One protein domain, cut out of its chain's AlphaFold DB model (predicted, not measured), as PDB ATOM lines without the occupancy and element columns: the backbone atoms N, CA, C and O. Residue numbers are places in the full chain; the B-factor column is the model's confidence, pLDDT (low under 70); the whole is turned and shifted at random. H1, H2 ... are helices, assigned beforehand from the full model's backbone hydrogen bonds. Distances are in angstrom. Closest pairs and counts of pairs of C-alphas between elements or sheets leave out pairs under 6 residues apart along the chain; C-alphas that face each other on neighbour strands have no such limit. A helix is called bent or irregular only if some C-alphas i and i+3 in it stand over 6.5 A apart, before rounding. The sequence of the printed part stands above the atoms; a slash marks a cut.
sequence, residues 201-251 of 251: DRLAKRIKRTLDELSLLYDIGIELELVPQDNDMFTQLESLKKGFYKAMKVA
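Overview. This is residues 201 to 251 of the 251 residues of the protein "BZIP domain-containing protein" of Aspergillus cristatus (UniProt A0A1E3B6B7). You are looking at a long helical hairpin: helix H1 runs the length of a rod, the link of residues 224 to 230 turns round at one end, and helix H2 folds back side by side with H1, opposite ways. Asp 201 and Ala 251 lie at the same end of the rod, away from that link. The printed part has 51 residues with two named helices, H1 then H2, and no named strand; the class is all helix. The whole is loose, with a radius of gyration of the C-alphas of 12.4 A, and the C-alphas span 38 by 18 by 10 A.

Along the chain. Find C-alpha 201 at (206.520, 218.410, 182.779); from there H1, residues 201 to 223, runs 32.9 A to C-alpha 223 at (206.721, 195.538, 206.483). Pass residues 224 to 230 and you come to H2, residues 231 to 250, which runs 28.6 A and ends with C-alpha 250 at (215.563, 225.063, 189.990). Neither helix is bent.

Arrangement. Look at Leu 211 and Lys 241 to see where H1 and H2 touch: their C-alphas, the closest of the two helices, are 6.6 A apart. In all, 8 pairs of C-alphas lie within 8 A, and the centres are 11.2 A apart. The lines of the two helices stand at a shallow tilt of 20 degrees, and they run opposite ways, a helical hairpin. Check the backbone in H1 and H2: every O i to N i+4 pair is within hydrogen-bond range.

Size, cuts and confidence. The two C-alphas farthest apart are those of Glu 225 and Ala 251, at 38.8 A, while those of Asp 201 and Ala 251 are 10.4 A apart. The printed part has no cut, and the link from H1 to H2, 7 residues, is short. Ala 251 is the chain's last residue. In the B-factor column the mean pLDDT of the printed part is 84.3; look for values under 70 at residues 229 to 231 and 250 to 251.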
ATOM      1  N   ASP A 201     207.428 218.477 181.621       86.19
ATOM      2  CA  ASP A 201     206.520 218.410 182.779       86.19
ATOM      3  C   ASP A 201     205.822 217.053 182.886       86.19
ATOM      4  O   ASP A 201     205.665 216.490 183.972       86.19
ATOM      5  N   ARG A 202     205.419 216.482 181.746       88.31
ATOM      6  CA  ARG A 202     204.788 215.152 181.705       88.31
ATOM      7  C   ARG A 202     205.779 214.060 182.100       88.31
ATOM      8  O   ARG A 202     205.409 213.145 182.840       88.31
ATOM      9  N   LEU A 203     207.026 214.165 181.642       88.62
ATOM     10  CA  LEU A 203     208.103 213.258 182.030       88.62
ATOM     11  C   LEU A 203     208.424 213.393 183.523       88.62
ATOM     12  O   LEU A 203     208.492 212.385 184.221       88.62
ATOM     13  N   ALA A 204     208.517 214.617 184.039       88.50
ATOM     14  CA  ALA A 204     208.764 214.878 185.449       88.50
ATOM     15  C   ALA A 204     207.655 214.315 186.350       88.50
ATOM     16  O   ALA A 204     207.943 213.650 187.346       88.50
ATOM     17  N   LYS A 205     206.381 214.504 185.975       90.69
ATOM     18  CA  LYS A 205     205.229 213.906 186.677       90.69
ATOM     19  C   LYS A 205     205.313 212.373 186.690       90.69
ATOM     20  O   LYS A 205     204.997 211.763 187.710       90.69
ATOM     21  N   ARG A 206     205.751 211.750 185.588       92.12
ATOM     22  CA  ARG A 206     205.953 210.292 185.509       92.12
ATOM     23  C   ARG A 206     207.092 209.825 186.411       92.12
ATOM     24  O   ARG A 206     206.866 208.924 187.206       92.12
ATOM     25  N   ILE A 207     208.261 210.466 186.345       91.56
ATOM     26  CA  ILE A 207     209.423 210.118 187.179       91.56
ATOM     27  C   ILE A 207     209.074 210.248 188.662       91.56
ATOM     28  O   ILE A 207     209.319 209.324 189.433       91.56
ATOM     29  N   LYS A 208     208.419 211.350 189.052       91.19
ATOM     30  CA  LYS A 208     207.930 211.553 190.420       91.19
ATOM     31  C   LYS A 208     207.038 210.397 190.873       91.19
ATOM     32  O   LYS A 208     207.268 209.821 191.929       91.19
ATOM     33  N   ARG A 209     206.046 210.038 190.052       91.69
ATOM     34  CA  ARG A 209     205.120 208.943 190.352       91.69
ATOM     35  C   ARG A 209     205.851 207.613 190.531       91.69
ATOM     36  O   ARG A 209     205.551 206.896 191.474       91.69
ATOM     37  N   THR A 210     206.814 207.304 189.667       92.25
ATOM     38  CA  THR A 210     207.607 206.074 189.774       92.25
ATOM     39  C   THR A 210     208.449 206.049 191.050       92.25
ATOM     40  O   THR A 210     208.498 205.017 191.710       92.25
ATOM     41  N   LEU A 211     209.064 207.167 191.445       91.69
ATOM     42  CA  LEU A 211     209.818 207.252 192.703       91.69
ATOM     43  C   LEU A 211     208.920 207.053 193.931       91.69
ATOM     44  O   LEU A 211     209.303 206.344 194.860       91.69
ATOM     45  N   ASP A 212     207.720 207.634 193.923       88.88
ATOM     46  CA  ASP A 212     206.750 207.455 195.007       88.88
ATOM     47  C   ASP A 212     206.231 206.000 195.069       88.88
ATOM     48  O   ASP A 212     206.068 205.446 196.156       88.88
ATOM     49  N   GLU A 213     206.011 205.353 193.918       92.69
ATOM     50  CA  GLU A 213     205.619 203.938 193.838       92.69
ATOM     51  C   GLU A 213     206.739 203.001 194.325       92.69
ATOM     52  O   GLU A 213     206.462 202.067 195.076       92.69
ATOM     53  N   LEU A 214     207.999 203.269 193.966       90.44
ATOM     54  CA  LEU A 214     209.157 202.512 194.454       90.44
ATOM     55  C   LEU A 214     209.342 202.662 195.966       90.44
ATOM     56  O   LEU A 214     209.598 201.670 196.641       90.44
ATOM     57  N   SER A 215     209.158 203.874 196.499       89.00
ATOM     58  CA  SER A 215     209.202 204.129 197.944       89.00
ATOM     59  C   SER A 215     208.151 203.293 198.666       89.00
ATOM     60  O   SER A 215     208.471 202.587 199.612       89.00
ATOM     61  N   LEU A 216     206.917 203.289 198.157       90.19
ATOM     62  CA  LEU A 216     205.833 202.503 198.737       90.19
ATOM     63  C   LEU A 216     206.098 200.992 198.670       90.19
ATOM     64  O   LEU A 216     205.759 200.270 199.603       90.19
ATOM     65  N   LEU A 217     206.649 200.496 197.559       87.81
ATOM     66  CA  LEU A 217     206.988 199.078 197.419       87.81
ATOM     67  C   LEU A 217     208.089 198.662 198.388       87.81
ATOM     68  O   LEU A 217     208.020 197.566 198.935       87.81
ATOM     69  N   TYR A 218     209.069 199.534 198.608       86.31
ATOM     70  CA  TYR A 218     210.134 199.293 199.566       86.31
ATOM     71  C   TYR A 218     209.602 199.279 201.007       86.31
ATOM     72  O   TYR A 218     209.882 198.331 201.735       86.31
ATOM     73  N   ASP A 219     208.739 200.232 201.377       83.69
ATOM     74  CA  ASP A 219     208.073 200.249 202.688       83.69
ATOM     75  C   ASP A 219     207.270 198.956 202.923       83.69
ATOM     76  O   ASP A 219     207.372 198.329 203.974       83.69
ATOM     77  N   ILE A 220     206.514 198.502 201.913       84.62
ATOM     78  CA  ILE A 220     205.775 197.229 201.968       84.62
ATOM     79  C   ILE A 220     206.734 196.034 202.064       84.62
ATOM     80  O   ILE A 220     206.439 195.064 202.757       84.62
ATOM     81  N   GLY A 221     207.862 196.076 201.355       82.75
ATOM     82  CA  GLY A 221     208.884 195.033 201.388       82.75
ATOM     83  C   GLY A 221     209.505 194.871 202.773       82.75
ATOM     84  O   GLY A 221     209.671 193.737 203.219       82.75
ATOM     85  N   ILE A 222     209.769 195.984 203.466       82.94
ATOM     86  CA  ILE A 222     210.210 195.987 204.866       82.94
ATOM     87  C   ILE A 222     209.097 195.467 205.781       82.94
ATOM     88  O   ILE A 222     209.353 194.575 206.583       82.94
ATOM     89  N   GLU A 223     207.862 195.972 205.651       82.94
ATOM     90  CA  GLU A 223     206.721 195.538 206.483       82.94
ATOM     91  C   GLU A 223     206.461 194.025 206.389       82.94
ATOM     92  O   GLU A 223     205.966 193.417 207.336       82.94
ATOM     93  N   LEU A 224     206.747 193.422 205.234       84.75
ATOM     94  CA  LEU A 224     206.562 191.993 204.990       84.75
ATOM     95  C   LEU A 224     207.821 191.158 205.270       84.75
ATOM     96  O   LEU A 224     207.809 189.968 204.962       84.75
ATOM     97  N   GLU A 225     208.894 191.764 205.794       82.19
ATOM     98  CA  GLU A 225     210.208 191.131 206.006       82.19
ATOM     99  C   GLU A 225     210.782 190.481 204.725       82.19
ATOM    100  O   GLU A 225     211.627 189.589 204.771       82.19
ATOM    101  N   LEU A 226     210.318 190.927 203.552       77.88
ATOM    102  CA  LEU A 226     210.756 190.434 202.241       77.88
ATOM    103  C   LEU A 226     212.044 191.113 201.780       77.88
ATOM    104  O   LEU A 226     212.752 190.591 200.921       77.88
ATOM    105  N   VAL A 227     212.312 192.302 202.315       76.75
ATOM    106  CA  VAL A 227     213.500 193.096 202.034       76.75
ATOM    107  C   VAL A 227     214.206 193.329 203.366       76.75
ATOM    108  O   VAL A 227     213.555 193.796 204.304       76.75
ATOM    109  N   PRO A 228     215.507 193.006 203.485       72.12
ATOM    110  CA  PRO A 228     216.257 193.335 204.685       72.12
ATOM    111  C   PRO A 228     216.187 194.844 204.927       72.12
ATOM    112  O   PRO A 228     216.217 195.638 203.983       72.12
ATOM    113  N   GLN A 229     216.114 195.237 206.197       67.00
ATOM    114  CA  GLN A 229     216.124 196.635 206.636       67.00
ATOM    115  C   GLN A 229     217.526 197.260 206.471       67.00
ATOM    116  O   GLN A 229     218.018 197.993 207.325       67.00
ATOM    117  N   ASP A 230     218.205 196.928 205.375       66.19
ATOM    118  CA  ASP A 230     219.477 197.505 204.999       66.19
ATOM    119  C   ASP A 230     219.217 198.964 204.628       66.19
ATOM    120  O   ASP A 230     218.661 199.283 203.570       66.19
ATOM    121  N   ASN A 231     219.619 199.855 205.537       65.62
ATOM    122  CA  ASN A 231     219.423 201.303 205.455       65.62
ATOM    123  C   ASN A 231     219.923 201.912 204.135       65.62
ATOM    124  O   ASN A 231     219.452 202.976 203.731       65.62
ATOM    125  N   ASP A 232     220.851 201.253 203.440       78.62
ATOM    126  CA  ASP A 232     221.509 201.787 202.250       78.62
ATOM    127  C   ASP A 232     220.561 201.952 201.058       78.62
ATOM    128  O   ASP A 232     220.605 202.982 200.384       78.62
ATOM    129  N   MET A 233     219.663 200.994 200.803       78.38
ATOM    130  CA  MET A 233     218.763 201.063 199.642       78.38
ATOM    131  C   MET A 233     217.690 202.140 199.831       78.38
ATOM    132  O   MET A 233     217.435 202.934 198.923       78.38
ATOM    133  N   PHE A 234     217.116 202.218 201.035       80.38
ATOM    134  CA  PHE A 234     216.183 203.283 201.397       80.38
ATOM    135  C   PHE A 234     216.840 204.657 201.302       80.38
ATOM    136  O   PHE A 234     216.296 205.580 200.699       80.38
ATOM    137  N   THR A 235     218.051 204.783 201.852       83.62
ATOM    138  CA  THR A 235     218.803 206.042 201.870       83.62
ATOM    139  C   THR A 235     219.165 206.496 200.458       83.62
ATOM    140  O   THR A 235     219.098 207.694 200.159       83.62
ATOM    141  N   GLN A 236     219.496 205.563 199.560       87.00
ATOM    142  CA  GLN A 236     219.716 205.852 198.142       87.00
ATOM    143  C   GLN A 236     218.433 206.323 197.452       87.00
ATOM    144  O   GLN A 236     218.464 207.324 196.731       87.00
ATOM    145  N   LEU A 237     217.301 205.661 197.700       87.25
ATOM    146  CA  LEU A 237     216.012 206.033 197.115       87.25
ATOM    147  C   LEU A 237     215.533 207.408 197.608       87.25
ATOM    148  O   LEU A 237     215.113 208.245 196.806       87.25
ATOM    149  N   GLU A 238     215.671 207.687 198.902       85.94
ATOM    150  CA  GLU A 238     215.376 208.996 199.491       85.94
ATOM    151  C   GLU A 238     216.325 210.086 198.976       85.94
ATOM    152  O   GLU A 238     215.888 211.196 198.663       85.94
ATOM    153  N   SER A 239     217.613 209.782 198.802       90.69
ATOM    154  CA  SER A 239     218.574 210.719 198.202       90.69
ATOM    155  C   SER A 239     218.231 211.032 196.747       90.69
ATOM    156  O   SER A 239     218.259 212.198 196.347       90.69
ATOM    157  N   LEU A 240     217.839 210.021 195.967       90.81
ATOM    158  CA  LEU A 240     217.396 210.183 194.583       90.81
ATOM    159  C   LEU A 240     216.135 211.051 194.505       90.81
ATOM    160  O   LEU A 240     216.064 211.984 193.704       90.81
ATOM    161  N   LYS A 241     215.168 210.796 195.386       90.00
ATOM    162  CA  LYS A 241     213.926 211.562 195.503       90.00
ATOM    163  C   LYS A 241     214.198 213.021 195.867       90.00
ATOM    164  O   LYS A 241     213.719 213.924 195.178       90.00
ATOM    165  N   LYS A 242     215.029 213.277 196.882       89.75
ATOM    166  CA  LYS A 242     215.465 214.631 197.272       89.75
ATOM    167  C   LYS A 242     216.209 215.342 196.140       89.75
ATOM    168  O   LYS A 242     215.930 216.512 195.874       89.75
ATOM    169  N   GLY A 243     217.111 214.643 195.450       90.44
ATOM    170  CA  GLY A 243     217.846 215.166 194.297       90.44
ATOM    171  C   GLY A 243     216.918 215.567 193.151       90.44
ATOM    172  O   GLY A 243     217.031 216.675 192.626       90.44
ATOM    173  N   PHE A 244     215.942 214.718 192.832       90.00
ATOM    174  CA  PHE A 244     214.944 214.990 191.802       90.00
ATOM    175  C   PHE A 244     214.075 216.209 192.145       90.00
ATOM    176  O   PHE A 244     213.920 217.107 191.316       90.00
ATOM    177  N   TYR A 245     213.564 216.307 193.377       87.12
ATOM    178  CA  TYR A 245     212.780 217.472 193.801       87.12
ATOM    179  C   TYR A 245     213.592 218.767 193.792       87.12
ATOM    180  O   TYR A 245     213.060 219.818 193.438       87.12
ATOM    181  N   LYS A 246     214.879 218.702 194.150       89.38
ATOM    182  CA  LYS A 246     215.778 219.854 194.079       89.38
ATOM    183  C   LYS A 246     215.988 220.305 192.631       89.38
ATOM    184  O   LYS A 246     215.881 221.496 192.366       89.38
ATOM    185  N   ALA A 247     216.225 219.374 191.707       85.50
ATOM    186  CA  ALA A 247     216.389 219.682 190.285       85.50
ATOM    187  C   ALA A 247     215.118 220.301 189.677       85.50
ATOM    188  O   ALA A 247     215.193 221.314 188.990       85.50
ATOM    189  N   MET A 248     213.947 219.757 190.014       82.88
ATOM    190  CA  MET A 248     212.646 220.252 189.546       82.88
ATOM    191  C   MET A 248     212.246 221.624 190.102       82.88
ATOM    192  O   MET A 248     211.327 222.236 189.576       82.88
ATOM    193  N   LYS A 249     212.874 222.087 191.190       80.75
ATOM    194  CA  LYS A 249     212.589 223.396 191.803       80.75
ATOM    195  C   LYS A 249     213.490 224.513 191.262       80.75
ATOM    196  O   LYS A 249     213.234 225.680 191.538       80.75
ATOM    197  N   VAL A 250     214.573 224.143 190.576       67.88
ATOM    198  CA  VAL A 250     215.563 225.063 189.990       67.88
ATOM    199  C   VAL A 250     215.318 225.276 188.488       67.88
ATOM    200  O   VAL A 250     215.766 226.286 187.952       67.88
ATOM    201  N   ALA A 251     214.620 224.345 187.830       55.59
ATOM    202  CA  ALA A 251     214.146 224.459 186.448       55.59
ATOM    203  C   ALA A 251     212.844 225.269 186.358       55.59
ATOM    204  O   ALA A 251     212.680 225.975 185.339       55.59
TER     205      ALA A 251